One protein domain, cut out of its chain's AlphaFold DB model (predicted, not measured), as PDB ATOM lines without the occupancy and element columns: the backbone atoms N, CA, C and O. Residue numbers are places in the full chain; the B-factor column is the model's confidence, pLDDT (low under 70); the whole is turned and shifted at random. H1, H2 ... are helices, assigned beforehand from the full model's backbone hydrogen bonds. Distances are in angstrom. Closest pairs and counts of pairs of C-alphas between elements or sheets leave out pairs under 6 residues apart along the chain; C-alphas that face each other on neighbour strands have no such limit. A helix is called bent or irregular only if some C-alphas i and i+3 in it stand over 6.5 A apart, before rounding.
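Overview. This is residues 2 to 65 of the 165 residues of the protein "UBN2 domain-containing protein" of Cephalotus follicularis (UniProt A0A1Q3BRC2). One long helix, H3, makes the longest axis; two short helices, H1 and H2, sit beside its first part and form with it a small head at one end. Residues 46 to 65 of H3 stick out of this head as a free arm. The printed part has 64 residues with three named helices, in the order H1, H2, H3, and no named strand; the class is all helix. The whole is extended, with a radius of gyration of the C-alphas of 16.6 A, and spans 56 by 19 by 18 A, a length made by the arm.

Along the chain. H3 is residues 31 to 65, 50.9 A from first to last C-alpha, from Leu 31 at (-39.791, 34.559, 37.875) to Lys 65 at (-47.365, -3.710, 5.190). H2 is residues 11 to 23, 19.3 A long, and is irregular: C-alphas 12 and 15 are 7.4 A apart, and its line is a rough one. H1 is residues 2 to 7, 8.9 A long, and begins with C-alpha 2 at (-46.477, 35.247, 37.684).

Arrangement. H3 and H1 are close but not clearly touching, their closest C-alphas, of Leu 31 and Val 2, being 6.7 A apart; they run the same way at a shallow tilt of 32 degrees. H3 and H2 are close but not clearly touching, with His 41 and Lys 16 closest, C-alphas 7.7 A apart; they run opposite ways at a steep tilt of 46 degrees. H1 and H2 are close but not clearly touching, with the closest C-alphas, of Leu 6 and Val 17, 6.6 A apart; they run opposite ways at a shallow tilt of 30 degrees. In H3 every O i to N i+4 pair is within hydrogen-bond range; in H2 7 of 9 are, in H1 1 of 2.

Size, cuts and confidence. The C-alphas of Thr 28 and Lys 65 are the two farthest apart, 56.0 A. Without residues 46 to 65, which stand free, the body spans 26 by 18 by 18 A. The printed part has no cut. The link from H1 to H2 is tight, with 3 residues, and that from H2 to H3 is short, with 7. The mean pLDDT of the printed part is 82.3, and residues 48 to 65 are under 70.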
ATOM      1  N   VAL A   2     -46.269  36.680  37.998       92.19
ATOM      2  CA  VAL A   2     -46.477  35.247  37.684       92.19
ATOM      3  C   VAL A   2     -47.905  34.909  37.228       92.19
ATOM      4  O   VAL A   2     -48.100  34.411  36.124       92.19
ATOM      5  N   ARG A   3     -48.928  35.279  38.015       91.69
ATOM      6  CA  ARG A   3     -50.345  35.026  37.674       91.69
ATOM      7  C   ARG A   3     -50.790  35.616  36.331       91.69
ATOM      8  O   ARG A   3     -51.738  35.112  35.746       91.69
ATOM      9  N   LYS A   4     -50.169  36.706  35.861       93.56
ATOM     10  CA  LYS A   4     -50.473  37.277  34.537       93.56
ATOM     11  C   LYS A   4     -49.862  36.407  33.443       93.56
ATOM     12  O   LYS A   4     -50.568  36.064  32.511       93.56
ATOM     13  N   ILE A   5     -48.603  36.000  33.605       93.31
ATOM     14  CA  ILE A   5     -47.873  35.150  32.650       93.31
ATOM     15  C   ILE A   5     -48.607  33.821  32.445       93.31
ATOM     16  O   ILE A   5     -48.877  33.442  31.312       93.31
ATOM     17  N   LEU A   6     -49.024  33.168  33.535       92.75
ATOM     18  CA  LEU A   6     -49.745  31.893  33.473       92.75
ATOM     19  C   LEU A   6     -51.076  31.979  32.702       92.75
ATOM     20  O   LEU A   6     -51.468  31.003  32.071       92.75
ATOM     21  N   ARG A   7     -51.749  33.143  32.693       92.94
ATOM     22  CA  ARG A   7     -52.985  33.356  31.911       92.94
ATOM     23  C   ARG A   7     -52.748  33.488  30.408       92.94
ATOM     24  O   ARG A   7     -53.682  33.273  29.647       92.94
ATOM     25  N   PHE A   8     -51.544  33.873  29.987       93.50
ATOM     26  CA  PHE A   8     -51.190  33.983  28.569       93.50
ATOM     27  C   PHE A   8     -50.703  32.655  27.977       93.50
ATOM     28  O   PHE A   8     -50.481  32.576  26.769       93.50
ATOM     29  N   LEU A   9     -50.542  31.610  28.798       93.69
ATOM     30  CA  LEU A   9     -50.129  30.300  28.308       93.69
ATOM     31  C   LEU A   9     -51.261  29.608  27.527       93.69
ATOM     32  O   LEU A   9     -52.431  29.717  27.906       93.69
ATOM     33  N   PRO A  10     -50.934  28.852  26.461       93.56
ATOM     34  CA  PRO A  10     -51.922  28.096  25.698       93.56
ATOM     35  C   PRO A  10     -52.676  27.077  26.559       93.56
ATOM     36  O   PRO A  10     -52.150  26.548  27.536       93.56
ATOM     37  N   ARG A  11     -53.884  26.692  26.132       91.50
ATOM     38  CA  ARG A  11     -54.719  25.721  26.866       91.50
ATOM     39  C   ARG A  11     -54.038  24.360  27.083       91.50
ATOM     40  O   ARG A  11     -54.298  23.706  28.086       91.50
ATOM     41  N   ALA A  12     -53.136  23.958  26.189       90.56
ATOM     42  CA  ALA A  12     -52.338  22.740  26.344       90.56
ATOM     43  C   ALA A  12     -51.448  22.749  27.607       90.56
ATOM     44  O   ALA A  12     -51.062  21.695  28.098       90.56
ATOM     45  N   TRP A  13     -51.159  23.928  28.165       94.50
ATOM     46  CA  TRP A  13     -50.324  24.099  29.352       94.50
ATOM     47  C   TRP A  13     -51.124  24.085  30.659       94.50
ATOM     48  O   TRP A  13     -50.523  24.092  31.728       94.50
ATOM     49  N   MET A  14     -52.460  24.026  30.611       92.69
ATOM     50  CA  MET A  14     -53.313  24.014  31.810       92.69
ATOM     51  C   MET A  14     -52.941  22.937  32.841       92.69
ATOM     52  O   MET A  14     -52.900  23.279  34.021       92.69
ATOM     53  N   PRO A  15     -52.583  21.690  32.461       92.62
ATOM     54  CA  PRO A  15     -52.126  20.694  33.434       92.62
ATOM     55  C   PRO A  15     -50.874  21.148  34.197       92.62
ATOM     56  O   PRO A  15     -50.749  20.933  35.399       92.62
ATOM     57  N   LYS A  16     -49.953  21.832  33.508       92.94
ATOM     58  CA  LYS A  16     -48.736  22.379  34.111       92.94
ATOM     59  C   LYS A  16     -49.040  23.592  34.990       92.94
ATOM     60  O   LYS A  16     -48.463  23.692  36.067       92.94
ATOM     61  N   VAL A  17     -49.937  24.483  34.562       93.38
ATOM     62  CA  VAL A  17     -50.378  25.643  35.357       93.38
ATOM     63  C   VAL A  17     -51.030  25.192  36.662       93.38
ATOM     64  O   VAL A  17     -50.643  25.681  37.717       93.38
ATOM     65  N   MET A  18     -51.940  24.219  36.594       93.44
ATOM     66  CA  MET A  18     -52.613  23.650  37.763       93.44
ATOM     67  C   MET A  18     -51.611  23.048  38.744       93.44
ATOM     68  O   MET A  18     -51.646  23.364  39.926       93.44
ATOM     69  N   LYS A  19     -50.651  22.262  38.242       94.31
ATOM     70  CA  LYS A  19     -49.592  21.697  39.081       94.31
ATOM     71  C   LYS A  19     -48.746  22.776  39.763       94.31
ATOM     72  O   LYS A  19     -48.393  22.629  40.924       94.31
ATOM     73  N   ILE A  20     -48.405  23.856  39.055       91.38
ATOM     74  CA  ILE A  20     -47.646  24.969  39.648       91.38
ATOM     75  C   ILE A  20     -48.470  25.654  40.742       91.38
ATOM     76  O   ILE A  20     -47.905  25.985  41.775       91.38
ATOM     77  N   GLU A  21     -49.768  25.860  40.522       91.12
ATOM     78  CA  GLU A  21     -50.673  26.487  41.493       91.12
ATOM     79  C   GLU A  21     -50.930  25.603  42.727       91.12
ATOM     80  O   GLU A  21     -51.127  26.129  43.818       91.12
ATOM     81  N   GLU A  22     -50.877  24.279  42.571       92.12
ATOM     82  CA  GLU A  22     -50.996  23.307  43.664       92.12
ATOM     83  C   GLU A  22     -49.697  23.169  44.479       92.12
ATOM     84  O   GLU A  22     -49.733  23.091  45.704       92.12
ATOM     85  N   GLU A  23     -48.542  23.143  43.812       91.50
ATOM     86  CA  GLU A  23     -47.245  22.866  44.445       91.50
ATOM     87  C   GLU A  23     -46.572  24.126  45.006       91.50
ATOM     88  O   GLU A  23     -45.802  24.050  45.966       91.50
ATOM     89  N   LYS A  24     -46.820  25.296  44.401       87.69
ATOM     90  CA  LYS A  24     -46.122  26.542  44.729       87.69
ATOM     91  C   LYS A  24     -47.085  27.720  44.846       87.69
ATOM     92  O   LYS A  24     -47.967  27.918  44.016       87.69
ATOM     93  N   ASP A  25     -46.848  28.588  45.828       90.75
ATOM     94  CA  ASP A  25     -47.599  29.841  45.920       90.75
ATOM     95  C   ASP A  25     -47.133  30.843  44.847       90.75
ATOM     96  O   ASP A  25     -45.981  31.279  44.793       90.75
ATOM     97  N   LEU A  26     -48.066  31.254  43.987       89.81
ATOM     98  CA  LEU A  26     -47.822  32.157  42.858       89.81
ATOM     99  C   LEU A  26     -47.411  33.576  43.282       89.81
ATOM    100  O   LEU A  26     -47.020  34.379  42.428       89.81
ATOM    101  N   ASN A  27     -47.568  33.919  44.564       87.12
ATOM    102  CA  ASN A  27     -47.175  35.216  45.111       87.12
ATOM    103  C   ASN A  27     -45.712  35.255  45.570       87.12
ATOM    104  O   ASN A  27     -45.126  36.337  45.587       87.12
ATOM    105  N   THR A  28     -45.130  34.105  45.916       92.31
ATOM    106  CA  THR A  28     -43.751  33.979  46.416       92.31
ATOM    107  C   THR A  28     -42.794  33.399  45.376       92.31
ATOM    108  O   THR A  28     -41.582  33.532  45.526       92.31
ATOM    109  N   LEU A  29     -43.323  32.792  44.308       90.62
ATOM    110  CA  LEU A  29     -42.531  32.180  43.246       90.62
ATOM    111  C   LEU A  29     -41.669  33.215  42.488       90.62
ATOM    112  O   LEU A  29     -42.238  34.120  41.858       90.62
ATOM    113  N   PRO A  30     -40.328  33.069  42.471       93.94
ATOM    114  CA  PRO A  30     -39.466  33.900  41.638       93.94
ATOM    115  C   PRO A  30     -39.711  33.627  40.146       93.94
ATOM    116  O   PRO A  30     -40.137  32.541  39.737       93.94
ATOM    117  N   LEU A  31     -39.485  34.640  39.308       93.38
ATOM    118  CA  LEU A  31     -39.791  34.559  37.875       93.38
ATOM    119  C   LEU A  31     -38.854  33.598  37.145       93.38
ATOM    120  O   LEU A  31     -39.267  32.947  36.187       93.38
ATOM    121  N   GLU A  32     -37.621  33.497  37.619       92.94
ATOM    122  CA  GLU A  32     -36.572  32.631  37.099       92.94
ATOM    123  C   GLU A  32     -36.983  31.160  37.239       92.94
ATOM    124  O   GLU A  32     -36.928  30.403  36.269       92.94
ATOM    125  N   ASP A  33     -37.513  30.780  38.406       92.38
ATOM    126  CA  ASP A  33     -38.036  29.434  38.663       92.38
ATOM    127  C   ASP A  33     -39.246  29.113  37.788       92.38
ATOM    128  O   ASP A  33     -39.380  27.996  37.274       92.38
ATOM    129  N   LEU A  34     -40.152  30.085  37.620       94.31
ATOM    130  CA  LEU A  34     -41.298  29.930  36.730       94.31
ATOM    131  C   LEU A  34     -40.821  29.667  35.301       94.31
ATOM    132  O   LEU A  34     -41.275  28.713  34.670       94.31
ATOM    133  N   LEU A  35     -39.907  30.497  34.801       94.12
ATOM    134  CA  LEU A  35     -39.395  30.400  33.442       94.12
ATOM    135  C   LEU A  35     -38.662  29.074  33.220       94.12
ATOM    136  O   LEU A  35     -38.938  28.393  32.234       94.12
ATOM    137  N   GLY A  36     -37.820  28.652  34.167       95.44
ATOM    138  CA  GLY A  36     -37.148  27.353  34.117       95.44
ATOM    139  C   GLY A  36     -38.139  26.183  34.080       95.44
ATOM    140  O   GLY A  36     -37.997  25.259  33.275       95.44
ATOM    141  N   SER A  37     -39.204  26.243  34.888       93.81
ATOM    142  CA  SER A  37     -40.266  25.228  34.898       93.81
ATOM    143  C   SER A  37     -41.041  25.170  33.577       93.81
ATOM    144  O   SER A  37     -41.391  24.076  33.116       93.81
ATOM    145  N   LEU A  38     -41.298  26.327  32.957       94.50
ATOM    146  CA  LEU A  38     -41.983  26.423  31.667       94.50
ATOM    147  C   LEU A  38     -41.109  25.886  30.526       94.50
ATOM    148  O   LEU A  38     -41.566  25.041  29.763       94.50
ATOM    149  N   MET A  39     -39.842  26.294  30.466       94.31
ATOM    150  CA  MET A  39     -38.886  25.860  29.443       94.31
ATOM    151  C   MET A  39     -38.629  24.345  29.512       94.31
ATOM    152  O   MET A  39     -38.601  23.653  28.497       94.31
ATOM    153  N   THR A  40     -38.549  23.787  30.723       94.62
ATOM    154  CA  THR A  40     -38.445  22.330  30.918       94.62
ATOM    155  C   THR A  40     -39.691  21.592  30.413       94.62
ATOM    156  O   THR A  40     -39.586  20.523  29.811       94.62
ATOM    157  N   HIS A  41     -40.884  22.149  30.647       93.69
ATOM    158  CA  HIS A  41     -42.135  21.564  30.162       93.69
ATOM    159  C   HIS A  41     -42.233  21.611  28.632       93.69
ATOM    160  O   HIS A  41     -42.649  20.628  28.027       93.69
ATOM    161  N   GLU A  42     -41.797  22.707  28.012       93.19
ATOM    162  CA  GLU A  42     -41.721  22.844  26.555       93.19
ATOM    163  C   GLU A  42     -40.831  21.768  25.925       93.19
ATOM    164  O   GLU A  42     -41.273  21.040  25.038       93.19
ATOM    165  N   LEU A  43     -39.617  21.585  26.453       90.81
ATOM    166  CA  LEU A  43     -38.700  20.537  25.997       90.81
ATOM    167  C   LEU A  43     -39.286  19.132  26.185       90.81
ATOM    168  O   LEU A  43     -39.070  18.250  25.356       90.81
ATOM    169  N   SER A  44     -40.029  18.904  27.272       89.06
ATOM    170  CA  SER A  44     -40.699  17.622  27.495       89.06
ATOM    171  C   SER A  44     -41.853  17.382  26.524       89.06
ATOM    172  O   SER A  44     -42.101  16.226  26.192       89.06
ATOM    173  N   MET A  45     -42.579  18.424  26.120       85.56
ATOM    174  CA  MET A  45     -43.655  18.324  25.135       85.56
ATOM    175  C   MET A  45     -43.092  18.016  23.746       85.56
ATOM    176  O   MET A  45     -43.556  17.080  23.108       85.56
ATOM    177  N   LEU A  46     -42.024  18.710  23.343       83.50
ATOM    178  CA  LEU A  46     -41.377  18.505  22.044       83.50
ATOM    179  C   LEU A  46     -40.870  17.064  21.859       83.50
ATOM    180  O   LEU A  46     -41.047  16.468  20.804       83.50
ATOM    181  N   LYS A  47     -40.295  16.465  22.911       75.50
ATOM    182  CA  LYS A  47     -39.837  15.063  22.880       75.50
ATOM    183  C   LYS A  47     -40.979  14.056  22.721       75.50
ATOM    184  O   LYS A  47     -40.787  13.015  22.104       75.50
ATOM    185  N   LYS A  48     -42.157  14.346  23.284       68.00
ATOM    186  CA  LYS A  48     -43.329  13.467  23.155       68.00
ATOM    187  C   LYS A  48     -43.886  13.482  21.737       68.00
ATOM    188  O   LYS A  48     -44.312  12.432  21.269       68.00
ATOM    189  N   ASP A  49     -43.839  14.624  21.058       59.62
ATOM    190  CA  ASP A  49     -44.269  14.722  19.662       59.62
ATOM    191  C   ASP A  49     -43.365  13.892  18.732       59.62
ATOM    192  O   ASP A  49     -43.882  13.217  17.845       59.62
ATOM    193  N   ASP A  50     -42.047  13.846  18.969       59.69
ATOM    194  CA  ASP A  50     -41.118  12.982  18.216       59.69
ATOM    195  C   ASP A  50     -41.423  11.486  18.409       59.69
ATOM    196  O   ASP A  50     -41.427  10.710  17.443       59.69
ATOM    197  N   ASP A  51     -41.701  11.069  19.646       59.28
ATOM    198  CA  ASP A  51     -42.059   9.684  19.960       59.28
ATOM    199  C   ASP A  51     -43.437   9.310  19.400       59.28
ATOM    200  O   ASP A  51     -43.595   8.225  18.836       59.28
ATOM    201  N   GLU A  52     -44.423  10.210  19.482       59.22
ATOM    202  CA  GLU A  52     -45.760  10.005  18.923       59.22
ATOM    203  C   GLU A  52     -45.736  10.019  17.388       59.22
ATOM    204  O   GLU A  52     -46.419   9.216  16.755       59.22
ATOM    205  N   GLU A  53     -44.918  10.860  16.751       58.00
ATOM    206  CA  GLU A  53     -44.715  10.829  15.301       58.00
ATOM    207  C   GLU A  53     -43.981   9.550  14.880       58.00
ATOM    208  O   GLU A  53     -44.296   8.961  13.847       58.00
ATOM    209  N   LYS A  54     -43.022   9.063  15.673       58.44
ATOM    210  CA  LYS A  54     -42.364   7.773  15.427       58.44
ATOM    211  C   LYS A  54     -43.337   6.603  15.588       58.44
ATOM    212  O   LYS A  54     -43.281   5.676  14.784       58.44
ATOM    213  N   GLU A  55     -44.241   6.643  16.563       58.22
ATOM    214  CA  GLU A  55     -45.331   5.671  16.732       58.22
ATOM    215  C   GLU A  55     -46.343   5.734  15.581       58.22
ATOM    216  O   GLU A  55     -46.658   4.713  14.974       58.22
ATOM    217  N   LYS A  56     -46.775   6.932  15.175       59.59
ATOM    218  CA  LYS A  56     -47.640   7.141  14.000       59.59
ATOM    219  C   LYS A  56     -46.980   6.654  12.713       59.59
ATOM    220  O   LYS A  56     -47.627   6.019  11.886       59.59
ATOM    221  N   ARG A  57     -45.675   6.885  12.547       59.22
ATOM    222  CA  ARG A  57     -44.895   6.349  11.422       59.22
ATOM    223  C   ARG A  57     -44.829   4.822  11.473       59.22
ATOM    224  O   ARG A  57     -45.063   4.187  10.452       59.22
ATOM    225  N   LYS A  58     -44.587   4.218  12.641       59.12
ATOM    226  CA  LYS A  58     -44.598   2.753  12.809       59.12
ATOM    227  C   LYS A  58     -45.972   2.148  12.515       59.12
ATOM    228  O   LYS A  58     -46.051   1.190  11.756       59.12
ATOM    229  N   THR A  59     -47.048   2.711  13.053       59.09
ATOM    230  CA  THR A  59     -48.424   2.228  12.840       59.09
ATOM    231  C   THR A  59     -48.889   2.415  11.395       59.09
ATOM    232  O   THR A  59     -49.478   1.496  10.829       59.09
ATOM    233  N   MET A  60     -48.550   3.533  10.745       55.28
ATOM    234  CA  MET A  60     -48.801   3.728   9.313       55.28
ATOM    235  C   MET A  60     -48.015   2.722   8.461       55.28
ATOM    236  O   MET A  60     -48.571   2.134   7.538       55.28
ATOM    237  N   VAL A  61     -46.748   2.458   8.794       58.12
ATOM    238  CA  VAL A  61     -45.940   1.426   8.127       58.12
ATOM    239  C   VAL A  61     -46.544   0.030   8.324       58.12
ATOM    240  O   VAL A  61     -46.577  -0.745   7.374       58.12
ATOM    241  N   VAL A  62     -47.070  -0.298   9.507       57.81
ATOM    242  CA  VAL A  62     -47.744  -1.585   9.762       57.81
ATOM    243  C   VAL A  62     -49.051  -1.710   8.966       57.81
ATOM    244  O   VAL A  62     -49.294  -2.759   8.375       57.81
ATOM    245  N   ALA A  63     -49.855  -0.646   8.866       53.16
ATOM    246  CA  ALA A  63     -51.074  -0.652   8.052       53.16
ATOM    247  C   ALA A  63     -50.774  -0.862   6.556       53.16
ATOM    248  O   ALA A  63     -51.465  -1.627   5.886       53.16
ATOM    249  N   LEU A  64     -49.704  -0.244   6.046       54.09
ATOM    250  CA  LEU A  64     -49.275  -0.380   4.650       54.09
ATOM    251  C   LEU A  64     -48.639  -1.748   4.346       54.09
ATOM    252  O   LEU A  64     -48.798  -2.263   3.244       54.09
ATOM    253  N   LYS A  65     -47.978  -2.376   5.327       51.62
ATOM    254  CA  LYS A  65     -47.365  -3.710   5.190       51.62
ATOM    255  C   LYS A  65     -48.368  -4.866   5.160       51.62
ATOM    256  O   LYS A  65     -48.000  -5.966   4.769       51.62
TER     257      LYS A  65